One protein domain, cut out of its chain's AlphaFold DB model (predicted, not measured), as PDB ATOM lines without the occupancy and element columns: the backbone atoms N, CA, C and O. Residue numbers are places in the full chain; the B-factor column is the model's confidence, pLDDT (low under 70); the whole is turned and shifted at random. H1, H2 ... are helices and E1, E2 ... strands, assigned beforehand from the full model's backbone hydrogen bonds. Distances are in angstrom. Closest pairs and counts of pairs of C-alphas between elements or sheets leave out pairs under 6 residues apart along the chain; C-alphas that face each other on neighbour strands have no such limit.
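What this domain is: This is residues 187 to 261 of the 283 residues of an uncharacterized protein of Noviherbaspirillum denitrificans (UniProt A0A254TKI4). A strongly twisted sheet of four strands, E1 to E4, has the hairpin of E5 and E6 partly over one face, a small two-layer sandwich in which E5 is next to the larger sheet and E6 is apart from it. A four-residue helix, H1, comes after E6, near that strand's last residue. The printed part has 75 residues, with six named strands followed by one named helix, and the class is mostly strand. The larger sheet has the order E1 - E2 - E3 - E4, all antiparallel, and E5 - E6 is antiparallel too. The whole is compact, with a radius of gyration of the C-alphas of 11.8 A, and flat, spanning 33 by 28 by 15 A.

How they stand to each other: The larger sheet holds E1, residues 187 to 192, E2, residues 198 to 205, E3, residues 208 to 214, and E4, residues 221 to 228. It is a meander, each strand the antiparallel neighbour of the one before, with E1 and E4 as edge strands. N 191 and O 200 are 2.8 A apart across the hairpin E1 and E2, N 203 and O 210 are 2.9 A apart across E2 and E3, and N 211 and O 225 are 2.9 A apart across E3 and E4, each within hydrogen-bond range. E4 bends by 65 degrees at residue 224. E5, residues 233 to 239, and E6, residues 244 to 249, form the hairpin of the second sheet, with N 236 and O 246 within hydrogen-bond range at 2.8 A. The two sheets make a sandwich, two sheets face to face, their best planes 24 degrees apart. The closest C-alphas of E1 and E5 are those of Met 192 and Arg 237, 5.7 A apart. Those of E2 and E5 are Gly 199 and Val 238, 6.4 A apart. H1, residues 253 to 256, is not on the four-stranded sheet; its closest C-alphas to E6 are those of Ala 256 and Ser 249, 6.6 A apart. H1 is too short for any O i to N i+4 pair, and its one O i to N i+3 pair is within range.

Where its parts are: E1 begins at C-alpha 187, (182.579, 165.063, 160.177), and is 13.9 A long. E2 measures 20.8 A, E3 19.3 A and E4 19.8 A. E5 is 17.4 A long and E6 15.5 A, ending at C-alpha 249, (191.230, 163.609, 177.392). H1, 5.0 A long, ends at C-alpha 256, (193.566, 157.583, 175.901).

The domain as a whole: The two C-alphas farthest apart are those of Ala 217 and Arg 250, at 33.8 A. The printed part has no cut. No link is long; E3 to E4 is short and the others are tight. The mean pLDDT of the printed part is 83.5, and residues 251 to 261 are under 70.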
ATOM      1  N   VAL A 187     181.365 164.487 159.599       97.69
ATOM      2  CA  VAL A 187     182.579 165.063 160.177       97.69
ATOM      3  C   VAL A 187     182.178 166.042 161.272       97.69
ATOM      4  O   VAL A 187     181.523 167.047 161.011       97.69
ATOM      5  N   THR A 188     182.600 165.765 162.501       95.25
ATOM      6  CA  THR A 188     182.320 166.604 163.675       95.25
ATOM      7  C   THR A 188     183.486 167.518 164.033       95.25
ATOM      8  O   THR A 188     183.304 168.500 164.752       95.25
ATOM      9  N   ARG A 189     184.693 167.224 163.535       94.38
ATOM     10  CA  ARG A 189     185.887 168.047 163.750       94.38
ATOM     11  C   ARG A 189     186.872 167.902 162.599       94.38
ATOM     12  O   ARG A 189     187.208 166.785 162.216       94.38
ATOM     13  N   TRP A 190     187.394 169.027 162.132       95.75
ATOM     14  CA  TRP A 190     188.572 169.099 161.267       95.75
ATOM     15  C   TRP A 190     189.801 169.405 162.122       95.75
ATOM     16  O   TRP A 190     189.711 170.180 163.073       95.75
ATOM     17  N   ILE A 191     190.927 168.762 161.824       93.06
ATOM     18  CA  ILE A 191     192.149 168.845 162.626       93.06
ATOM     19  C   ILE A 191     193.312 169.216 161.714       93.06
ATOM     20  O   ILE A 191     193.556 168.571 160.688       93.06
ATOM     21  N   MET A 192     194.040 170.244 162.130       89.25
ATOM     22  CA  MET A 192     195.228 170.713 161.436       89.25
ATOM     23  C   MET A 192     196.431 169.835 161.780       89.25
ATOM     24  O   MET A 192     196.594 169.386 162.920       89.25
ATOM     25  N   ASP A 193     197.256 169.587 160.774       87.12
ATOM     26  CA  ASP A 193     198.604 169.060 160.931       87.12
ATOM     27  C   ASP A 193     199.534 170.167 161.459       87.12
ATOM     28  O   ASP A 193     199.236 171.358 161.328       87.12
ATOM     29  N   VAL A 194     200.674 169.796 162.041       83.12
ATOM     30  CA  VAL A 194     201.700 170.747 162.508       83.12
ATOM     31  C   VAL A 194     202.283 171.595 161.376       83.12
ATOM     32  O   VAL A 194     202.845 172.659 161.625       83.12
ATOM     33  N   ASP A 195     202.147 171.132 160.132       79.44
ATOM     34  CA  ASP A 195     202.537 171.875 158.935       79.44
ATOM     35  C   ASP A 195     201.500 172.912 158.480       79.44
ATOM     36  O   ASP A 195     201.759 173.604 157.504       79.44
ATOM     37  N   GLY A 196     200.366 173.043 159.177       79.00
ATOM     38  CA  GLY A 196     199.318 174.023 158.887       79.00
ATOM     39  C   GLY A 196     198.279 173.587 157.854       79.00
ATOM     40  O   GLY A 196     197.311 174.315 157.634       79.00
ATOM     41  N   SER A 197     198.411 172.390 157.275       86.38
ATOM     42  CA  SER A 197     197.414 171.812 156.371       86.38
ATOM     43  C   SER A 197     196.359 170.988 157.120       86.38
ATOM     44  O   SER A 197     196.543 170.591 158.271       86.38
ATOM     45  N   VAL A 198     195.222 170.693 156.484       91.06
ATOM     46  CA  VAL A 198     194.233 169.767 157.063       91.06
ATOM     47  C   VAL A 198     194.831 168.356 157.082       91.06
ATOM     48  O   VAL A 198     195.092 167.768 156.031       91.06
ATOM     49  N   GLY A 199     195.051 167.810 158.278       92.44
ATOM     50  CA  GLY A 199     195.749 166.536 158.465       92.44
ATOM     51  C   GLY A 199     194.864 165.396 158.942       92.44
ATOM     52  O   GLY A 199     195.132 164.234 158.634       92.44
ATOM     53  N   ALA A 200     193.809 165.709 159.691       95.44
ATOM     54  CA  ALA A 200     192.922 164.714 160.271       95.44
ATOM     55  C   ALA A 200     191.485 165.230 160.397       95.44
ATOM     56  O   ALA A 200     191.198 166.420 160.249       95.44
ATOM     57  N   ARG A 201     190.565 164.311 160.674       97.19
ATOM     58  CA  ARG A 201     189.172 164.616 160.991       97.19
ATOM     59  C   ARG A 201     188.605 163.608 161.979       97.19
ATOM     60  O   ARG A 201     189.030 162.456 162.000       97.19
ATOM     61  N   VAL A 202     187.614 164.029 162.753       96.81
ATOM     62  CA  VAL A 202     186.777 163.129 163.551       96.81
ATOM     63  C   VAL A 202     185.446 162.964 162.839       96.81
ATOM     64  O   VAL A 202     184.795 163.960 162.522       96.81
ATOM     65  N   ARG A 203     185.053 161.717 162.575       96.94
ATOM     66  CA  ARG A 203     183.712 161.369 162.090       96.94
ATOM     67  C   ARG A 203     182.875 160.773 163.205       96.94
ATOM     68  O   ARG A 203     183.429 160.114 164.080       96.94
ATOM     69  N   ARG A 204     181.563 160.966 163.144       95.81
ATOM     70  CA  ARG A 204     180.586 160.310 164.012       95.81
ATOM     71  C   ARG A 204     179.744 159.337 163.200       95.81
ATOM     72  O   ARG A 204     179.173 159.723 162.185       95.81
ATOM     73  N   GLN A 205     179.659 158.098 163.660       95.38
ATOM     74  CA  GLN A 205     178.832 157.061 163.053       95.38
ATOM     75  C   GLN A 205     178.436 156.042 164.126       95.38
ATOM     76  O   GLN A 205     179.278 155.646 164.925       95.38
ATOM     77  N   ASP A 206     177.160 155.651 164.157       93.88
ATOM     78  CA  ASP A 206     176.632 154.571 165.008       93.88
ATOM     79  C   ASP A 206     177.010 154.686 166.505       93.88
ATOM     80  O   ASP A 206     177.375 153.713 167.159       93.88
ATOM     81  N   GLY A 207     176.952 155.906 167.059       93.12
ATOM     82  CA  GLY A 207     177.287 156.182 168.468       93.12
ATOM     83  C   GLY A 207     178.788 156.143 168.795       93.12
ATOM     84  O   GLY A 207     179.174 156.175 169.967       93.12
ATOM     85  N   GLN A 208     179.643 156.087 167.773       95.44
ATOM     86  CA  GLN A 208     181.097 156.116 167.896       95.44
ATOM     87  C   GLN A 208     181.704 157.315 167.171       95.44
ATOM     88  O   GLN A 208     181.168 157.834 166.187       95.44
ATOM     89  N   TYR A 209     182.871 157.723 167.653       96.06
ATOM     90  CA  TYR A 209     183.771 158.626 166.962       96.06
ATOM     91  C   TYR A 209     184.907 157.847 166.309       96.06
ATOM     92  O   TYR A 209     185.434 156.903 166.890       96.06
ATOM     93  N   PHE A 210     185.318 158.290 165.123       96.00
ATOM     94  CA  PHE A 210     186.436 157.740 164.368       96.00
ATOM     95  C   PHE A 210     187.423 158.854 164.039       96.00
ATOM     96  O   PHE A 210     187.084 159.784 163.301       96.00
ATOM     97  N   LEU A 211     188.654 158.742 164.532       96.12
ATOM     98  CA  LEU A 211     189.751 159.581 164.066       96.12
ATOM     99  C   LEU A 211     190.258 159.040 162.733       96.12
ATOM    100  O   LEU A 211     190.716 157.898 162.646       96.12
ATOM    101  N   GLN A 212     190.213 159.883 161.707       96.81
ATOM    102  CA  GLN A 212     190.783 159.597 160.402       96.81
ATOM    103  C   GLN A 212     191.926 160.557 160.093       96.81
ATOM    104  O   GLN A 212     191.777 161.767 160.241       96.81
ATOM    105  N   VAL A 213     193.040 160.017 159.612       95.62
ATOM    106  CA  VAL A 213     194.210 160.784 159.169       95.62
ATOM    107  C   VAL A 213     194.258 160.776 157.644       95.62
ATOM    108  O   VAL A 213     194.008 159.744 157.013       95.62
ATOM    109  N   LEU A 214     194.547 161.931 157.047       95.06
ATOM    110  CA  LEU A 214     194.679 162.099 155.603       95.06
ATOM    111  C   LEU A 214     196.073 161.665 155.143       95.06
ATOM    112  O   LEU A 214     197.074 162.291 155.506       95.06
ATOM    113  N   GLY A 215     196.144 160.639 154.295       91.56
ATOM    114  CA  GLY A 215     197.393 160.225 153.659       91.56
ATOM    115  C   GLY A 215     197.877 161.269 152.651       91.56
ATOM    116  O   GLY A 215     197.191 161.524 151.666       91.56
ATOM    117  N   LYS A 216     199.069 161.851 152.863       81.31
ATOM    118  CA  LYS A 216     199.626 162.905 151.986       81.31
ATOM    119  C   LYS A 216     199.760 162.463 150.523       81.31
ATOM    120  O   LYS A 216     199.415 163.224 149.633       81.31
ATOM    121  N   ALA A 217     200.234 161.238 150.279       85.25
ATOM    122  CA  ALA A 217     200.444 160.725 148.921       85.25
ATOM    123  C   ALA A 217     199.152 160.222 148.255       85.25
ATOM    124  O   ALA A 217     198.970 160.389 147.055       85.25
ATOM    125  N   SER A 218     198.258 159.596 149.023       87.81
ATOM    126  CA  SER A 218     197.032 158.992 148.488       87.81
ATOM    127  C   SER A 218     195.863 159.968 148.393       87.81
ATOM    128  O   SER A 218     194.910 159.698 147.670       87.81
ATOM    129  N   ASN A 219     195.903 161.067 149.153       89.12
ATOM    130  CA  ASN A 219     194.780 161.976 149.372       89.12
ATOM    131  C   ASN A 219     193.504 161.255 149.861       89.12
ATOM    132  O   ASN A 219     192.381 161.617 149.511       89.12
ATOM    133  N   THR A 220     193.677 160.202 150.668       93.69
ATOM    134  CA  THR A 220     192.580 159.396 151.224       93.69
ATOM    135  C   THR A 220     192.596 159.376 152.747       93.69
ATOM    136  O   THR A 220     193.646 159.431 153.389       93.69
ATOM    137  N   TRP A 221     191.402 159.291 153.332       95.38
ATOM    138  CA  TRP A 221     191.199 159.224 154.775       95.38
ATOM    139  C   TRP A 221     191.332 157.787 155.276       95.38
ATOM    140  O   TRP A 221     190.617 156.903 154.804       95.38
ATOM    141  N   LYS A 222     192.191 157.561 156.274       94.19
ATOM    142  CA  LYS A 222     192.344 156.264 156.946       94.19
ATOM    143  C   LYS A 222     191.973 156.384 158.419       94.19
ATOM    144  O   LYS A 222     192.517 157.237 159.112       94.19
ATOM    145  N   SER A 223     191.080 155.519 158.897       94.25
ATOM    146  CA  SER A 223     190.765 155.419 160.326       94.25
ATOM    147  C   SER A 223     191.964 154.868 161.099       94.25
ATOM    148  O   SER A 223     192.539 153.854 160.703       94.25
ATOM    149  N   VAL A 224     192.335 155.542 162.186       92.19
ATOM    150  CA  VAL A 224     193.476 155.166 163.041       92.19
ATOM    151  C   VAL A 224     193.076 154.905 164.490       92.19
ATOM    152  O   VAL A 224     193.807 154.234 165.205       92.19
ATOM    153  N   SER A 225     191.921 155.413 164.925       91.12
ATOM    154  CA  SER A 225     191.375 155.175 166.262       91.12
ATOM    155  C   SER A 225     189.855 155.355 166.257       91.12
ATOM    156  O   SER A 225     189.317 156.058 165.393       91.12
ATOM    157  N   ALA A 226     189.177 154.722 167.213       92.75
ATOM    158  CA  ALA A 226     187.751 154.875 167.453       92.75
ATOM    159  C   ALA A 226     187.444 154.835 168.953       92.75
ATOM    160  O   ALA A 226     188.110 154.128 169.708       92.75
ATOM    161  N   TRP A 227     186.430 155.582 169.381       93.12
ATOM    162  CA  TRP A 227     185.975 155.608 170.772       93.12
ATOM    163  C   TRP A 227     184.462 155.830 170.852       93.12
ATOM    164  O   TRP A 227     183.877 156.399 169.926       93.12
ATOM    165  N   PRO A 228     183.790 155.375 171.926       92.88
ATOM    166  CA  PRO A 228     182.365 155.623 172.101       92.88
ATOM    167  C   PRO A 228     182.100 157.113 172.332       92.88
ATOM    168  O   PRO A 228     182.922 157.817 172.915       92.88
ATOM    169  N   GLU A 229     180.926 157.591 171.930       88.38
ATOM    170  CA  GLU A 229     180.564 159.010 172.030       88.38
ATOM    171  C   GLU A 229     180.598 159.564 173.465       88.38
ATOM    172  O   GLU A 229     180.871 160.744 173.675       88.38
ATOM    173  N   MET A 230     180.384 158.701 174.460       87.06
ATOM    174  CA  MET A 230     180.455 159.056 175.880       87.06
ATOM    175  C   MET A 230     181.883 159.277 176.404       87.06
ATOM    176  O   MET A 230     182.047 159.800 177.507       87.06
ATOM    177  N   ALA A 231     182.915 158.872 175.658       85.38
ATOM    178  CA  ALA A 231     184.302 159.100 176.044       85.38
ATOM    179  C   ALA A 231     184.739 160.529 175.682       85.38
ATOM    180  O   ALA A 231     184.635 160.959 174.533       85.38
ATOM    181  N   ASP A 232     185.282 161.262 176.658       82.56
ATOM    182  CA  ASP A 232     185.803 162.619 176.448       82.56
ATOM    183  C   ASP A 232     187.241 162.546 175.912       82.56
ATOM    184  O   ASP A 232     188.218 162.694 176.650       82.56
ATOM    185  N   ILE A 233     187.358 162.238 174.618       86.88
ATOM    186  CA  ILE A 233     188.607 162.204 173.849       86.88
ATOM    187  C   ILE A 233     188.500 163.242 172.732       86.88
ATOM    188  O   ILE A 233     187.591 163.199 171.900       86.88
ATOM    189  N   ARG A 234     189.434 164.193 172.707       86.56
ATOM    190  CA  ARG A 234     189.437 165.318 171.768       86.56
ATOM    191  C   ARG A 234     190.804 165.454 171.113       86.56
ATOM    192  O   ARG A 234     191.686 166.096 171.680       86.56
ATOM    193  N   PRO A 235     190.999 164.888 169.916       87.69
ATOM    194  CA  PRO A 235     192.193 165.170 169.136       87.69
ATOM    195  C   PRO A 235     192.248 166.662 168.781       87.69
ATOM    196  O   PRO A 235     191.266 167.229 168.291       87.69
ATOM    197  N   ILE A 236     193.390 167.289 169.047       84.38
ATOM    198  CA  ILE A 236     193.617 168.727 168.837       84.38
ATOM    199  C   ILE A 236     194.571 169.002 167.673       84.38
ATOM    200  O   ILE A 236     194.440 170.031 167.004       84.38
ATOM    201  N   ARG A 237     195.501 168.078 167.406       84.25
ATOM    202  CA  ARG A 237     196.500 168.155 166.331       84.25
ATOM    203  C   ARG A 237     196.932 166.784 165.866       84.25
ATOM    204  O   ARG A 237     196.825 165.805 166.603       84.25
ATOM    205  N   VAL A 238     197.514 166.760 164.679       85.88
ATOM    206  CA  VAL A 238     198.341 165.650 164.214       85.88
ATOM    207  C   VAL A 238     199.708 166.165 163.801       85.88
ATOM    208  O   VAL A 238     199.821 167.306 163.376       85.88
ATOM    209  N   ASP A 239     200.722 165.323 163.929       85.88
ATOM    210  CA  ASP A 239     201.984 165.450 163.211       85.88
ATOM    211  C   ASP A 239     202.102 164.216 162.322       85.88
ATOM    212  O   ASP A 239     202.506 163.137 162.765       85.88
ATOM    213  N   ARG A 240     201.684 164.347 161.059       88.06
ATOM    214  CA  ARG A 240     201.719 163.205 160.131       88.06
ATOM    215  C   ARG A 240     203.146 162.789 159.776       88.06
ATOM    216  O   ARG A 240     203.329 161.651 159.356       88.06
ATOM    217  N   ALA A 241     204.127 163.685 159.904       84.56
ATOM    218  CA  ALA A 241     205.526 163.373 159.627       84.56
ATOM    219  C   ALA A 241     206.147 162.553 160.765       84.56
ATOM    220  O   ALA A 241     206.875 161.602 160.499       84.56
ATOM    221  N   ALA A 242     205.809 162.879 162.015       82.75
ATOM    222  CA  ALA A 242     206.221 162.116 163.193       82.75
ATOM    223  C   ALA A 242     205.330 160.890 163.474       82.75
ATOM    224  O   ALA A 242     205.706 160.032 164.268       82.75
ATOM    225  N   GLY A 243     204.158 160.794 162.837       83.12
ATOM    226  CA  GLY A 243     203.190 159.724 163.090       83.12
ATOM    227  C   GLY A 243     202.419 159.895 164.404       83.12
ATOM    228  O   GLY A 243     201.948 158.907 164.963       83.12
ATOM    229  N   SER A 244     202.279 161.132 164.885       84.06
ATOM    230  CA  SER A 244     201.728 161.448 166.206       84.06
ATOM    231  C   SER A 244     200.367 162.137 166.127       84.06
ATOM    232  O   SER A 244     200.064 162.878 165.189       84.06
ATOM    233  N   VAL A 245     199.544 161.929 167.155       83.12
ATOM    234  CA  VAL A 245     198.275 162.635 167.370       83.12
ATOM    235  C   VAL A 245     198.298 163.219 168.774       83.12
ATOM    236  O   VAL A 245     198.532 162.503 169.743       83.12
ATOM    237  N   PHE A 246     198.013 164.511 168.885       83.38
ATOM    238  CA  PHE A 246     197.878 165.185 170.169       83.38
ATOM    239  C   PHE A 246     196.408 165.206 170.562       83.38
ATOM    240  O   PHE A 246     195.540 165.572 169.758       83.38
ATOM    241  N   VAL A 247     196.122 164.814 171.798       82.19
ATOM    242  CA  VAL A 247     194.762 164.586 172.282       82.19
ATOM    243  C   VAL A 247     194.602 165.196 173.665       82.19
ATOM    244  O   VAL A 247     195.447 165.013 174.536       82.19
ATOM    245  N   MET A 248     193.480 165.875 173.879       81.44
ATOM    246  CA  MET A 248     192.989 166.197 175.213       81.44
ATOM    247  C   MET A 248     191.993 165.126 175.643       81.44
ATOM    248  O   MET A 248     191.042 164.835 174.914       81.44
ATOM    249  N   SER A 249     192.181 164.559 176.829       77.56
ATOM    250  CA  SER A 249     191.230 163.609 177.392       77.56
ATOM    251  C   SER A 249     191.107 163.759 178.902       77.56
ATOM    252  O   SER A 249     192.034 164.214 179.567       77.56
ATOM    253  N   ARG A 250     189.943 163.375 179.433       74.62
ATOM    254  CA  ARG A 250     189.744 163.146 180.874       74.62
ATOM    255  C   ARG A 250     190.118 161.730 181.310       74.62
ATOM    256  O   ARG A 250     190.114 161.444 182.503       74.62
ATOM    257  N   LEU A 251     190.385 160.841 180.357       68.44
ATOM    258  CA  LEU A 251     190.893 159.504 180.624       68.44
ATOM    259  C   LEU A 251     192.382 159.591 180.983       68.44
ATOM    260  O   LEU A 251     193.065 160.536 180.585       68.44
ATOM    261  N   SER A 252     192.893 158.605 181.724       60.03
ATOM    262  CA  SER A 252     194.340 158.482 181.923       60.03
ATOM    263  C   SER A 252     195.052 158.368 180.569       60.03
ATOM    264  O   SER A 252     194.470 157.876 179.600       60.03
ATOM    265  N   ALA A 253     196.314 158.801 180.494       56.06
ATOM    266  CA  ALA A 253     197.103 158.733 179.257       56.06
ATOM    267  C   ALA A 253     197.126 157.311 178.661       56.06
ATOM    268  O   ALA A 253     196.943 157.148 177.454       56.06
ATOM    269  N   ASP A 254     197.219 156.290 179.521       52.56
ATOM    270  CA  ASP A 254     197.179 154.873 179.139       52.56
ATOM    271  C   ASP A 254     195.833 154.461 178.523       52.56
ATOM    272  O   ASP A 254     195.794 153.692 177.566       52.56
ATOM    273  N   ALA A 255     194.720 155.000 179.031       51.50
ATOM    274  CA  ALA A 255     193.381 154.735 178.504       51.50
ATOM    275  C   ALA A 255     193.049 155.574 177.255       51.50
ATOM    276  O   ALA A 255     192.187 155.188 176.467       51.50
ATOM    277  N   ALA A 256     193.723 156.713 177.064       50.62
ATOM    278  CA  ALA A 256     193.566 157.583 175.901       50.62
ATOM    279  C   ALA A 256     194.495 157.213 174.728       50.62
ATOM    280  O   ALA A 256     194.268 157.682 173.612       50.62
ATOM    281  N   GLY A 257     195.541 156.408 174.968       53.06
ATOM    282  CA  GLY A 257     196.545 156.045 173.961       53.06
ATOM    283  C   GLY A 257     197.300 157.251 173.388       53.06
ATOM    284  O   GLY A 257     197.692 157.224 172.222       53.06
ATOM    285  N   ALA A 258     197.452 158.327 174.171       44.28
ATOM    286  CA  ALA A 258     197.941 159.622 173.702       44.28
ATOM    287  C   ALA A 258     198.990 160.236 174.638       44.28
ATOM    288  O   ALA A 258     198.883 160.151 175.861       44.28
ATOM    289  N   THR A 259     199.966 160.939 174.061       38.22
ATOM    290  CA  THR A 259     200.811 161.893 174.790       38.22
ATOM    291  C   THR A 259     200.004 163.173 175.011       38.22
ATOM    292  O   THR A 259     199.712 163.898 174.057       38.22
ATOM    293  N   ALA A 260     199.578 163.417 176.251       33.34
ATOM    294  CA  ALA A 260     198.781 164.584 176.614       33.34
ATOM    295  C   ALA A 260     199.680 165.806 176.856       33.34
ATOM    296  O   ALA A 260     200.578 165.753 177.691       33.34
ATOM    297  N   ASP A 261     199.390 166.913 176.173       33.47
ATOM    298  CA  ASP A 261     199.829 168.250 176.576       33.47
ATOM    299  C   ASP A 261     198.589 169.158 176.588       33.47
ATOM    300  O   ASP A 261     197.868 169.276 175.592       33.47
TER     301      ASP A 261